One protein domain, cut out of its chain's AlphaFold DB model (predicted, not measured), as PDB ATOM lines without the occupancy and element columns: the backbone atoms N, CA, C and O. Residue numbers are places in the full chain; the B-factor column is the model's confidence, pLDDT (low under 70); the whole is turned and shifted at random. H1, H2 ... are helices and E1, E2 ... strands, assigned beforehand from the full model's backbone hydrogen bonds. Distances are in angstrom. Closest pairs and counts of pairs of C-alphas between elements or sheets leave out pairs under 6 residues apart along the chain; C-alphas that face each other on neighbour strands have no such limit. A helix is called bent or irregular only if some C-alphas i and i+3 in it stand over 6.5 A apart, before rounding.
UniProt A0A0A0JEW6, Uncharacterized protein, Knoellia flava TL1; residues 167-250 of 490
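AT A GLANCE: This is residues 167 to 250 of the 490 residues of an uncharacterized protein of Knoellia flava TL1 (UniProt A0A0A0JEW6). One sheet of five strands curls round into a small, nearly closed barrel, in which the edge strands E3 and E5 come close together, while the long, bent strand E1 forms the fold of the sheet. Two short helices, H1 at the first printed residues and H2 at the last, lie beside this barrel, near each other, and only graze the sheet; their centres are the farthest of the elements' centres from the mean of the C-alphas, at 15.3 A and 13.2 A. The printed part has 84 residues, with H1, E1, E2, E3, E4, E5 and H2 in that order along the chain; the sheet's order is E3, E2, E1, E4, E5, antiparallel throughout, and the class is mixed, helices and strands. The whole is compact, with a radius of gyration of the C-alphas of 12.8 A, and spans 35 by 30 by 19 A.

HOW THE PARTS SIT: The strongly twisted sheet has five strands: E1, residues 175 to 187; E2, residues 192 to 199; E3, residues 210 to 215; E4, residues 226 to 231; and E5, residues 240 to 242. It is a folded sheet, one bent back on itself into two leaves that face each other: E3 and E2 face E4 and E5, with 36 pairs of C-alphas within 11 A and E1 as the hinge. E1 bends by 81 degrees at residue 182, and its pairing is staggered, with E4 over residues 175 to 180 and with E2 over residues 180 to 187. E1, E2 and E3 form a meander, each strand the antiparallel neighbour of the one before; with E4 they make a Greek key, in which E4 is the antiparallel neighbour of E1. In the hairpin E1 and E2, N 194 and O 185 are 2.9 A apart; in the hairpin E2 and E3, N 195 and O 214 are 2.8 A apart. Between E1 and E4, N 179 and O 227 are 2.8 A apart; in the hairpin E4 and E5, N 230 and O 241 are 2.8 A apart. The closest C-alphas of the edge strands E3 and E5, those of Ile 214 and Asp 242, are 5.8 A apart. E2 and E5 are apart. H1, residues 167 to 173, only grazes the sheet with residues 171 to 173, and H2, residues 245 to 250, only grazes it with residues 245 to 247. In both helices every O i to N i+4 pair is within hydrogen-bond range.

IN THESE COORDINATES: H1 begins at C-alpha 167, (8.089, -39.984, -38.065). E1 measures 27.3 A, from C-alpha 175 at (17.584, -32.678, -30.228) to C-alpha 187, E2 22.6 A, E3 16.4 A and E4 14.1 A. H2 ends at C-alpha 250, (6.365, -46.022, -32.770).

THE WHOLE: The C-alphas of Glu 189 and Gly 204 are the two farthest apart, at 39.2 A. The printed part has no cut, and no link is long. The mean pLDDT of the printed part is 84.2; residues 235, 245 to 246 and 249 to 250 are under 70.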
ATOM      1  N   PHE A 167       7.690 -39.774 -39.454       77.75
ATOM      2  CA  PHE A 167       8.089 -39.984 -38.065       77.75
ATOM      3  C   PHE A 167       9.613 -39.986 -37.898       77.75
ATOM      4  O   PHE A 167      10.126 -39.215 -37.098       77.75
ATOM      5  N   GLN A 168      10.352 -40.772 -38.688       81.00
ATOM      6  CA  GLN A 168      11.820 -40.815 -38.606       81.00
ATOM      7  C   GLN A 168      12.457 -39.456 -38.919       81.00
ATOM      8  O   GLN A 168      13.465 -39.096 -38.322       81.00
ATOM      9  N   THR A 169      11.861 -38.681 -39.828       76.19
ATOM     10  CA  THR A 169      12.324 -37.323 -40.142       76.19
ATOM     11  C   THR A 169      12.099 -36.382 -38.961       76.19
ATOM     12  O   THR A 169      13.033 -35.694 -38.565       76.19
ATOM     13  N   LEU A 170      10.899 -36.387 -38.365       74.38
ATOM     14  CA  LEU A 170      10.596 -35.597 -37.165       74.38
ATOM     15  C   LEU A 170      11.511 -35.985 -36.001       74.38
ATOM     16  O   LEU A 170      12.058 -35.116 -35.331       74.38
ATOM     17  N   TRP A 171      11.730 -37.286 -35.814       81.81
ATOM     18  CA  TRP A 171      12.639 -37.808 -34.806       81.81
ATOM     19  C   TRP A 171      14.077 -37.342 -35.040       81.81
ATOM     20  O   TRP A 171      14.725 -36.857 -34.122       81.81
ATOM     21  N   ALA A 172      14.584 -37.439 -36.270       83.88
ATOM     22  CA  ALA A 172      15.942 -37.017 -36.612       83.88
ATOM     23  C   ALA A 172      16.156 -35.497 -36.511       83.88
ATOM     24  O   ALA A 172      17.291 -35.061 -36.341       83.88
ATOM     25  N   MET A 173      15.087 -34.704 -36.631       81.25
ATOM     26  CA  MET A 173      15.117 -33.251 -36.441       81.25
ATOM     27  C   MET A 173      15.090 -32.830 -34.968       81.25
ATOM     28  O   MET A 173      15.379 -31.673 -34.686       81.25
ATOM     29  N   GLY A 174      14.708 -33.722 -34.051       86.19
ATOM     30  CA  GLY A 174      14.705 -33.425 -32.624       86.19
ATOM     31  C   GLY A 174      16.101 -33.498 -32.007       86.19
ATOM     32  O   GLY A 174      16.921 -34.339 -32.391       86.19
ATOM     33  N   ASP A 175      16.343 -32.675 -30.996       89.50
ATOM     34  CA  ASP A 175      17.584 -32.678 -30.228       89.50
ATOM     35  C   ASP A 175      17.430 -33.538 -28.973       89.50
ATOM     36  O   ASP A 175      16.409 -33.489 -28.281       89.50
ATOM     37  N   ASP A 176      18.451 -34.340 -28.676       91.69
ATOM     38  CA  ASP A 176      18.511 -35.045 -27.398       91.69
ATOM     39  C   ASP A 176      18.920 -34.038 -26.320       91.69
ATOM     40  O   ASP A 176      20.035 -33.512 -26.360       91.69
ATOM     41  N   VAL A 177      18.047 -33.791 -25.348       92.19
ATOM     42  CA  VAL A 177      18.314 -32.847 -24.255       92.19
ATOM     43  C   VAL A 177      18.055 -33.492 -22.902       92.19
ATOM     44  O   VAL A 177      17.192 -34.358 -22.755       92.19
ATOM     45  N   GLU A 178      18.820 -33.069 -21.899       93.31
ATOM     46  CA  GLU A 178      18.536 -33.405 -20.507       93.31
ATOM     47  C   GLU A 178      17.445 -32.468 -19.989       93.31
ATOM     48  O   GLU A 178      17.575 -31.242 -20.043       93.31
ATOM     49  N   ALA A 179      16.361 -33.052 -19.487       94.00
ATOM     50  CA  ALA A 179      15.247 -32.334 -18.900       94.00
ATOM     51  C   ALA A 179      15.079 -32.723 -17.431       94.00
ATOM     52  O   ALA A 179      15.271 -33.871 -17.045       94.00
ATOM     53  N   THR A 180      14.719 -31.756 -16.592       96.00
ATOM     54  CA  THR A 180      14.433 -32.003 -15.177       96.00
ATOM     55  C   THR A 180      12.960 -32.337 -15.000       96.00
ATOM     56  O   THR A 180      12.103 -31.568 -15.443       96.00
ATOM     57  N   VAL A 181      12.656 -33.427 -14.300       95.69
ATOM     58  CA  VAL A 181      11.288 -33.769 -13.898       95.69
ATOM     59  C   VAL A 181      10.811 -32.744 -12.875       95.69
ATOM     60  O   VAL A 181      11.391 -32.604 -11.799       95.69
ATOM     61  N   VAL A 182       9.756 -32.000 -13.202       96.06
ATOM     62  CA  VAL A 182       9.183 -30.984 -12.304       96.06
ATOM     63  C   VAL A 182       7.950 -31.489 -11.567       96.06
ATOM     64  O   VAL A 182       7.654 -30.998 -10.479       96.06
ATOM     65  N   ARG A 183       7.235 -32.464 -12.136       95.12
ATOM     66  CA  ARG A 183       6.036 -33.054 -11.534       95.12
ATOM     67  C   ARG A 183       5.708 -34.398 -12.190       95.12
ATOM     68  O   ARG A 183       5.859 -34.525 -13.397       95.12
ATOM     69  N   LEU A 184       5.198 -35.340 -11.401       92.31
ATOM     70  CA  LEU A 184       4.527 -36.547 -11.892       92.31
ATOM     71  C   LEU A 184       3.026 -36.266 -12.033       92.31
ATOM     72  O   LEU A 184       2.420 -35.665 -11.139       92.31
ATOM     73  N   VAL A 185       2.449 -36.640 -13.166       90.00
ATOM     74  CA  VAL A 185       1.045 -36.430 -13.512       90.00
ATOM     75  C   VAL A 185       0.390 -37.801 -13.606       90.00
ATOM     76  O   VAL A 185       0.563 -38.520 -14.582       90.00
ATOM     77  N   ASP A 186      -0.332 -38.185 -12.557       89.00
ATOM     78  CA  ASP A 186      -1.046 -39.459 -12.538       89.00
ATOM     79  C   ASP A 186      -2.335 -39.365 -13.362       89.00
ATOM     80  O   ASP A 186      -3.165 -38.475 -13.139       89.00
ATOM     81  N   HIS A 187      -2.534 -40.333 -14.258       82.75
ATOM     82  CA  HIS A 187      -3.751 -40.521 -15.044       82.75
ATOM     83  C   HIS A 187      -4.488 -41.777 -14.548       82.75
ATOM     84  O   HIS A 187      -4.417 -42.839 -15.168       82.75
ATOM     85  N   PRO A 188      -5.213 -41.701 -13.412       79.50
ATOM     86  CA  PRO A 188      -5.810 -42.876 -12.771       79.50
ATOM     87  C   PRO A 188      -6.903 -43.544 -13.612       79.50
ATOM     88  O   PRO A 188      -7.193 -44.719 -13.403       79.50
ATOM     89  N   GLU A 189      -7.518 -42.811 -14.542       79.38
ATOM     90  CA  GLU A 189      -8.518 -43.354 -15.468       79.38
ATOM     91  C   GLU A 189      -7.886 -44.269 -16.524       79.38
ATOM     92  O   GLU A 189      -8.511 -45.245 -16.938       79.38
ATOM     93  N   ASP A 190      -6.634 -43.998 -16.891       71.56
ATOM     94  CA  ASP A 190      -5.915 -44.702 -17.949       71.56
ATOM     95  C   ASP A 190      -4.805 -45.630 -17.412       71.56
ATOM     96  O   ASP A 190      -4.222 -46.414 -18.159       71.56
ATOM     97  N   GLY A 191      -4.530 -45.579 -16.104       80.81
ATOM     98  CA  GLY A 191      -3.604 -46.480 -15.416       80.81
ATOM     99  C   GLY A 191      -2.120 -46.214 -15.689       80.81
ATOM    100  O   GLY A 191      -1.318 -47.128 -15.508       80.81
ATOM    101  N   TYR A 192      -1.757 -45.001 -16.112       80.75
ATOM    102  CA  TYR A 192      -0.370 -44.593 -16.359       80.75
ATOM    103  C   TYR A 192      -0.030 -43.251 -15.685       80.75
ATOM    104  O   TYR A 192      -0.921 -42.521 -15.241       80.75
ATOM    105  N   THR A 193       1.265 -42.938 -15.602       84.38
ATOM    106  CA  THR A 193       1.791 -41.699 -15.010       84.38
ATOM    107  C   THR A 193       2.741 -41.020 -15.994       84.38
ATOM    108  O   THR A 193       3.725 -41.622 -16.426       84.38
ATOM    109  N   ASP A 194       2.484 -39.749 -16.292       89.44
ATOM    110  CA  ASP A 194       3.339 -38.919 -17.139       89.44
ATOM    111  C   ASP A 194       4.316 -38.101 -16.286       89.44
ATOM    112  O   ASP A 194       4.045 -37.742 -15.136       89.44
ATOM    113  N   CYS A 195       5.462 -37.745 -16.855       91.31
ATOM    114  CA  CYS A 195       6.366 -36.763 -16.276       91.31
ATOM    115  C   CYS A 195       6.203 -35.419 -16.974       91.31
ATOM    116  O   CYS A 195       6.490 -35.274 -18.160       91.31
ATOM    117  N   ALA A 196       5.850 -34.388 -16.212       92.88
ATOM    118  CA  ALA A 196       6.062 -33.019 -16.648       92.88
ATOM    119  C   ALA A 196       7.558 -32.704 -16.527       92.88
ATOM    120  O   ALA A 196       8.127 -32.732 -15.429       92.88
ATOM    121  N   VAL A 197       8.193 -32.395 -17.653       94.38
ATOM    122  CA  VAL A 197       9.632 -32.145 -17.752       94.38
ATOM    123  C   VAL A 197       9.921 -30.720 -18.205       94.38
ATOM    124  O   VAL A 197       9.137 -30.098 -18.920       94.38
ATOM    125  N   ARG A 198      11.068 -30.204 -17.763       94.81
ATOM    126  CA  ARG A 198      11.555 -28.847 -18.019       94.81
ATOM    127  C   ARG A 198      12.933 -28.891 -18.667       94.81
ATOM    128  O   ARG A 198      13.827 -29.513 -18.095       94.81
ATOM    129  N   TRP A 199      13.148 -28.155 -19.757       94.19
ATOM    130  CA  TRP A 199      14.479 -27.995 -20.363       94.19
ATOM    131  C   TRP A 199      14.751 -26.550 -20.818       94.19
ATOM    132  O   TRP A 199      13.809 -25.779 -21.027       94.19
ATOM    133  N   PRO A 200      16.028 -26.139 -20.948       88.31
ATOM    134  CA  PRO A 200      16.379 -24.798 -21.413       88.31
ATOM    135  C   PRO A 200      15.872 -24.540 -22.838       88.31
ATOM    136  O   PRO A 200      16.004 -25.401 -23.709       88.31
ATOM    137  N   ALA A 201      15.327 -23.351 -23.097       81.38
ATOM    138  CA  ALA A 201      14.941 -22.958 -24.448       81.38
ATOM    139  C   ALA A 201      16.144 -22.527 -25.299       81.38
ATOM    140  O   ALA A 201      17.158 -22.028 -24.800       81.38
ATOM    141  N   ALA A 202      16.009 -22.685 -26.617       70.88
ATOM    142  CA  ALA A 202      16.981 -22.222 -27.598       70.88
ATOM    143  C   ALA A 202      16.936 -20.682 -27.704       70.88
ATOM    144  O   ALA A 202      16.305 -20.120 -28.590       70.88
ATOM    145  N   GLY A 203      17.572 -19.984 -26.758       73.50
ATOM    146  CA  GLY A 203      17.577 -18.512 -26.726       73.50
ATOM    147  C   GLY A 203      18.555 -17.866 -25.743       73.50
ATOM    148  O   GLY A 203      18.599 -16.643 -25.645       73.50
ATOM    149  N   GLY A 204      19.364 -18.663 -25.037       75.00
ATOM    150  CA  GLY A 204      20.281 -18.179 -24.003       75.00
ATOM    151  C   GLY A 204      19.696 -18.278 -22.586       75.00
ATOM    152  O   GLY A 204      18.590 -18.783 -22.409       75.00
ATOM    153  N   PRO A 205      20.446 -17.834 -21.564       74.62
ATOM    154  CA  PRO A 205      20.109 -18.050 -20.152       74.62
ATOM    155  C   PRO A 205      18.835 -17.333 -19.677       74.62
ATOM    156  O   PRO A 205      18.282 -17.724 -18.654       74.62
ATOM    157  N   ASP A 206      18.364 -16.330 -20.422       82.12
ATOM    158  CA  ASP A 206      17.168 -15.544 -20.091       82.12
ATOM    159  C   ASP A 206      15.903 -16.019 -20.833       82.12
ATOM    160  O   ASP A 206      14.828 -15.451 -20.641       82.12
ATOM    161  N   ALA A 207      16.006 -17.033 -21.699       83.12
ATOM    162  CA  ALA A 207      14.848 -17.576 -22.404       83.12
ATOM    163  C   ALA A 207      13.965 -18.391 -21.446       83.12
ATOM    164  O   ALA A 207      14.473 -19.174 -20.638       83.12
ATOM    165  N   GLU A 208      12.640 -18.229 -21.544       86.06
ATOM    166  CA  GLU A 208      11.711 -19.029 -20.742       86.06
ATOM    167  C   GLU A 208      11.918 -20.521 -21.039       86.06
ATOM    168  O   GLU A 208      11.969 -20.905 -22.207       86.06
ATOM    169  N   PRO A 209      12.075 -21.372 -20.012       86.81
ATOM    170  CA  PRO A 209      12.293 -22.791 -20.227       86.81
ATOM    171  C   PRO A 209      11.059 -23.434 -20.859       86.81
ATOM    172  O   PRO A 209       9.922 -23.066 -20.562       86.81
ATOM    173  N   ASN A 210      11.298 -24.438 -21.695       89.12
ATOM    174  CA  ASN A 210      10.234 -25.223 -22.297       89.12
ATOM    175  C   ASN A 210       9.694 -26.250 -21.298       89.12
ATOM    176  O   ASN A 210      10.431 -26.743 -20.435       89.12
ATOM    177  N   TYR A 211       8.416 -26.588 -21.459       90.44
ATOM    178  CA  TYR A 211       7.715 -27.578 -20.653       90.44
ATOM    179  C   TYR A 211       6.877 -28.494 -21.538       90.44
ATOM    180  O   TYR A 211       6.153 -28.014 -22.408       90.44
ATOM    181  N   ALA A 212       6.929 -29.794 -21.264       90.44
ATOM    182  CA  ALA A 212       6.080 -30.799 -21.894       90.44
ATOM    183  C   ALA A 212       5.777 -31.931 -20.910       90.44
ATOM    184  O   ALA A 212       6.535 -32.160 -19.967       90.44
ATOM    185  N   GLU A 213       4.670 -32.627 -21.143       89.12
ATOM    186  CA  GLU A 213       4.354 -33.899 -20.493       89.12
ATOM    187  C   GLU A 213       4.828 -35.026 -21.419       89.12
ATOM    188  O   GLU A 213       4.589 -34.974 -22.629       89.12
ATOM    189  N   ILE A 214       5.567 -35.984 -20.862       87.56
ATOM    190  CA  ILE A 214       6.075 -37.167 -21.562       87.56
ATOM    191  C   ILE A 214       5.681 -38.429 -20.798       87.56
ATOM    192  O   ILE A 214       5.570 -38.389 -19.571       87.56
ATOM    193  N   ASP A 215       5.563 -39.546 -21.507       83.81
ATOM    194  CA  ASP A 215       5.354 -40.855 -20.888       83.81
ATOM    195  C   ASP A 215       6.533 -41.194 -19.960       83.81
ATOM    196  O   ASP A 215       7.703 -41.011 -20.317       83.81
ATOM    197  N   CYS A 216       6.229 -41.708 -18.769       84.38
ATOM    198  CA  CYS A 216       7.218 -42.176 -17.807       84.38
ATOM    199  C   CYS A 216       6.958 -43.631 -17.415       84.38
ATOM    200  O   CYS A 216       5.817 -44.057 -17.260       84.38
ATOM    201  N   TYR A 217       8.030 -44.404 -17.236       81.38
ATOM    202  CA  TYR A 217       7.949 -45.841 -16.964       81.38
ATOM    203  C   TYR A 217       8.475 -46.189 -15.576       81.38
ATOM    204  O   TYR A 217       9.339 -45.503 -15.030       81.38
ATOM    205  N   GLU A 218       7.961 -47.279 -15.005       80.25
ATOM    206  CA  GLU A 218       8.423 -47.773 -13.712       80.25
ATOM    207  C   GLU A 218       9.851 -48.349 -13.790       80.25
ATOM    208  O   GLU A 218      10.149 -49.130 -14.698       80.25
ATOM    209  N   PRO A 219      10.725 -48.049 -12.808       86.12
ATOM    210  CA  PRO A 219      10.475 -47.190 -11.649       86.12
ATOM    211  C   PRO A 219      10.446 -45.697 -12.023       86.12
ATOM    212  O   PRO A 219      11.384 -45.196 -12.639       86.12
ATOM    213  N   TYR A 220       9.388 -44.990 -11.607       86.19
ATOM    214  CA  TYR A 220       9.204 -43.581 -11.961       86.19
ATOM    215  C   TYR A 220      10.337 -42.702 -11.401       86.19
ATOM    216  O   TYR A 220      10.715 -42.873 -10.234       86.19
ATOM    217  N   PRO A 221      10.853 -41.738 -12.185       89.69
ATOM    218  CA  PRO A 221      11.851 -40.787 -11.709       89.69
ATOM    219  C   PRO A 221      11.258 -39.857 -10.641       89.69
ATOM    220  O   PRO A 221      10.079 -39.494 -10.682       89.69
ATOM    221  N   ALA A 222      12.073 -39.445  -9.672       93.19
ATOM    222  CA  ALA A 222      11.662 -38.495  -8.651       93.19
ATOM    223  C   ALA A 222      11.632 -37.061  -9.204       93.19
ATOM    224  O   ALA A 222      12.341 -36.697 -10.142       93.19
ATOM    225  N   VAL A 223      10.828 -36.195  -8.583       94.06
ATOM    226  CA  VAL A 223      10.858 -34.760  -8.892       94.06
ATOM    227  C   VAL A 223      12.249 -34.203  -8.582       94.06
ATOM    228  O   VAL A 223      12.742 -34.334  -7.463       94.06
ATOM    229  N   GLY A 224      12.855 -33.545  -9.569       93.25
ATOM    230  CA  GLY A 224      14.234 -33.064  -9.530       93.25
ATOM    231  C   GLY A 224      15.229 -33.960 -10.269       93.25
ATOM    232  O   GLY A 224      16.322 -33.482 -10.573       93.25
ATOM    233  N   ASP A 225      14.854 -35.195 -10.613       94.69
ATOM    234  CA  ASP A 225      15.699 -36.076 -11.416       94.69
ATOM    235  C   ASP A 225      15.822 -35.558 -12.852       94.69
ATOM    236  O   ASP A 225      14.944 -34.869 -13.386       94.69
ATOM    237  N   THR A 226      16.943 -35.890 -13.487       93.12
ATOM    238  CA  THR A 226      17.202 -35.591 -14.895       93.12
ATOM    239  C   THR A 226      16.866 -36.799 -15.752       93.12
ATOM    240  O   THR A 226      17.416 -37.880 -15.542       93.12
ATOM    241  N   VAL A 227      16.013 -36.594 -16.748       91.88
ATOM    242  CA  VAL A 227      15.662 -37.585 -17.767       91.88
ATOM    243  C   VAL A 227      16.103 -37.091 -19.135       91.88
ATOM    244  O   VAL A 227      16.197 -35.885 -19.378       91.88
ATOM    245  N   ARG A 228      16.395 -38.022 -20.039       92.12
ATOM    246  CA  ARG A 228      16.778 -37.685 -21.405       92.12
ATOM    247  C   ARG A 228      15.553 -37.730 -22.299       92.12
ATOM    248  O   ARG A 228      14.823 -38.712 -22.305       92.12
ATOM    249  N   ILE A 229      15.330 -36.646 -23.029       92.00
ATOM    250  CA  ILE A 229      14.147 -36.472 -23.870       92.00
ATOM    251  C   ILE A 229      14.560 -36.094 -25.285       92.00
ATOM    252  O   ILE A 229      15.667 -35.600 -25.519       92.00
ATOM    253  N   LYS A 230      13.632 -36.273 -26.221       91.50
ATOM    254  CA  LYS A 230      13.743 -35.774 -27.586       91.50
ATOM    255  C   LYS A 230      12.935 -34.484 -27.722       91.50
ATOM    256  O   LYS A 230      11.715 -34.540 -27.873       91.50
ATOM    257  N   ALA A 231      13.592 -33.327 -27.657       89.38
ATOM    258  CA  ALA A 231      12.938 -32.036 -27.868       89.38
ATOM    259  C   ALA A 231      12.720 -31.801 -29.369       89.38
ATOM    260  O   ALA A 231      13.662 -31.892 -30.157       89.38
ATOM    261  N   LEU A 232      11.482 -31.524 -29.782       84.31
ATOM    262  CA  LEU A 232      11.141 -31.380 -31.197       84.31
ATOM    263  C   LEU A 232      11.460 -29.969 -31.715       84.31
ATOM    264  O   LEU A 232      11.262 -28.968 -31.025       84.31
ATOM    265  N   ALA A 233      11.944 -29.897 -32.957       80.00
ATOM    266  CA  ALA A 233      12.224 -28.642 -33.651       80.00
ATOM    267  C   ALA A 233      10.959 -28.023 -34.279       80.00
ATOM    268  O   ALA A 233       9.892 -28.641 -34.338       80.00
ATOM    269  N   SER A 234      11.094 -26.800 -34.806       73.06
ATOM    270  CA  SER A 234      10.041 -26.094 -35.548       73.06
ATOM    271  C   SER A 234       9.380 -26.989 -36.612       73.06
ATOM    272  O   SER A 234      10.094 -27.644 -37.378       73.06
ATOM    273  N   PRO A 235       8.036 -27.032 -36.708       68.50
ATOM    274  CA  PRO A 235       7.049 -26.162 -36.056       68.50
ATOM    275  C   PRO A 235       6.539 -26.664 -34.691       68.50
ATOM    276  O   PRO A 235       5.550 -26.140 -34.190       68.50
ATOM    277  N   LEU A 236       7.159 -27.692 -34.109       73.38
ATOM    278  CA  LEU A 236       6.725 -28.340 -32.863       73.38
ATOM    279  C   LEU A 236       7.569 -27.900 -31.654       73.38
ATOM    280  O   LEU A 236       7.752 -28.670 -30.713       73.38
ATOM    281  N   GLU A 237       8.101 -26.675 -31.684       77.75
ATOM    282  CA  GLU A 237       8.880 -26.119 -30.574       77.75
ATOM    283  C   GLU A 237       8.064 -26.157 -29.274       77.75
ATOM    284  O   GLU A 237       6.890 -25.785 -29.248       77.75
ATOM    285  N   GLY A 238       8.686 -26.644 -28.199       77.12
ATOM    286  CA  GLY A 238       8.033 -26.835 -26.903       77.12
ATOM    287  C   GLY A 238       7.372 -28.204 -26.713       77.12
ATOM    288  O   GLY A 238       6.953 -28.509 -25.602       77.12
ATOM    289  N   ALA A 239       7.325 -29.061 -27.737       83.94
ATOM    290  CA  ALA A 239       6.959 -30.466 -27.576       83.94
ATOM    291  C   ALA A 239       8.197 -31.340 -27.312       83.94
ATOM    292  O   ALA A 239       9.290 -31.081 -27.827       83.94
ATOM    293  N   ALA A 240       8.006 -32.409 -26.543       85.94
ATOM    294  CA  ALA A 240       9.023 -33.417 -26.284       85.94
ATOM    295  C   ALA A 240       8.429 -34.820 -26.384       85.94
ATOM    296  O   ALA A 240       7.234 -35.011 -26.166       85.94
ATOM    297  N   LEU A 241       9.278 -35.790 -26.711       84.94
ATOM    298  CA  LEU A 241       8.969 -37.213 -26.635       84.94
ATOM    299  C   LEU A 241       9.964 -37.880 -25.686       84.94
ATOM    300  O   LEU A 241      11.124 -37.461 -25.610       84.94
ATOM    301  N   ASP A 242       9.530 -38.929 -24.997       82.88
ATOM    302  CA  ASP A 242      10.456 -39.827 -24.312       82.88
ATOM    303  C   ASP A 242      11.393 -40.495 -25.343       82.88
ATOM    304  O   ASP A 242      10.977 -40.854 -26.449       82.88
ATOM    305  N   GLN A 243      12.679 -40.609 -25.005       77.06
ATOM    306  CA  GLN A 243      13.705 -41.086 -25.924       77.06
ATOM    307  C   GLN A 243      13.612 -42.597 -26.194       77.06
ATOM    308  O   GLN A 243      13.888 -43.018 -27.320       77.06
ATOM    309  N   GLU A 244      13.254 -43.404 -25.194       71.19
ATOM    310  CA  GLU A 244      13.384 -44.866 -25.272       71.19
ATOM    311  C   GLU A 244      12.064 -45.548 -25.656       71.19
ATOM    312  O   GLU A 244      11.976 -46.183 -26.710       71.19
ATOM    313  N   GLY A 245      11.006 -45.368 -24.869       67.50
ATOM    314  CA  GLY A 245       9.724 -46.045 -25.062       67.50
ATOM    315  C   GLY A 245       8.952 -45.544 -26.278       67.50
ATOM    316  O   GLY A 245       8.432 -46.341 -27.067       67.50
ATOM    317  N   THR A 246       8.940 -44.227 -26.507       67.38
ATOM    318  CA  THR A 246       8.211 -43.651 -27.651       67.38
ATOM    319  C   THR A 246       8.874 -44.006 -28.988       67.38
ATOM    320  O   THR A 246       8.181 -44.313 -29.964       67.38
ATOM    321  N   TYR A 247      10.213 -44.013 -29.052       72.56
ATOM    322  CA  TYR A 247      10.935 -44.397 -30.267       72.56
ATOM    323  C   TYR A 247      10.737 -45.869 -30.604       72.56
ATOM    324  O   TYR A 247      10.411 -46.189 -31.752       72.56
ATOM    325  N   GLU A 248      10.921 -46.759 -29.627       72.88
ATOM    326  CA  GLU A 248      10.769 -48.196 -29.834       72.88
ATOM    327  C   GLU A 248       9.332 -48.542 -30.216       72.88
ATOM    328  O   GLU A 248       9.117 -49.197 -31.240       72.88
ATOM    329  N   GLY A 249       8.347 -48.033 -29.469       69.25
ATOM    330  CA  GLY A 249       6.929 -48.278 -29.718       69.25
ATOM    331  C   GLY A 249       6.489 -47.811 -31.104       69.25
ATOM    332  O   GLY A 249       5.951 -48.599 -31.889       69.25
ATOM    333  N   LEU A 250       6.768 -46.555 -31.467       68.12
ATOM    334  CA  LEU A 250       6.365 -46.022 -32.770       68.12
ATOM    335  C   LEU A 250       7.144 -46.656 -33.920       68.12
ATOM    336  O   LEU A 250       6.538 -46.948 -34.953       68.12
TER     337      LEU A 250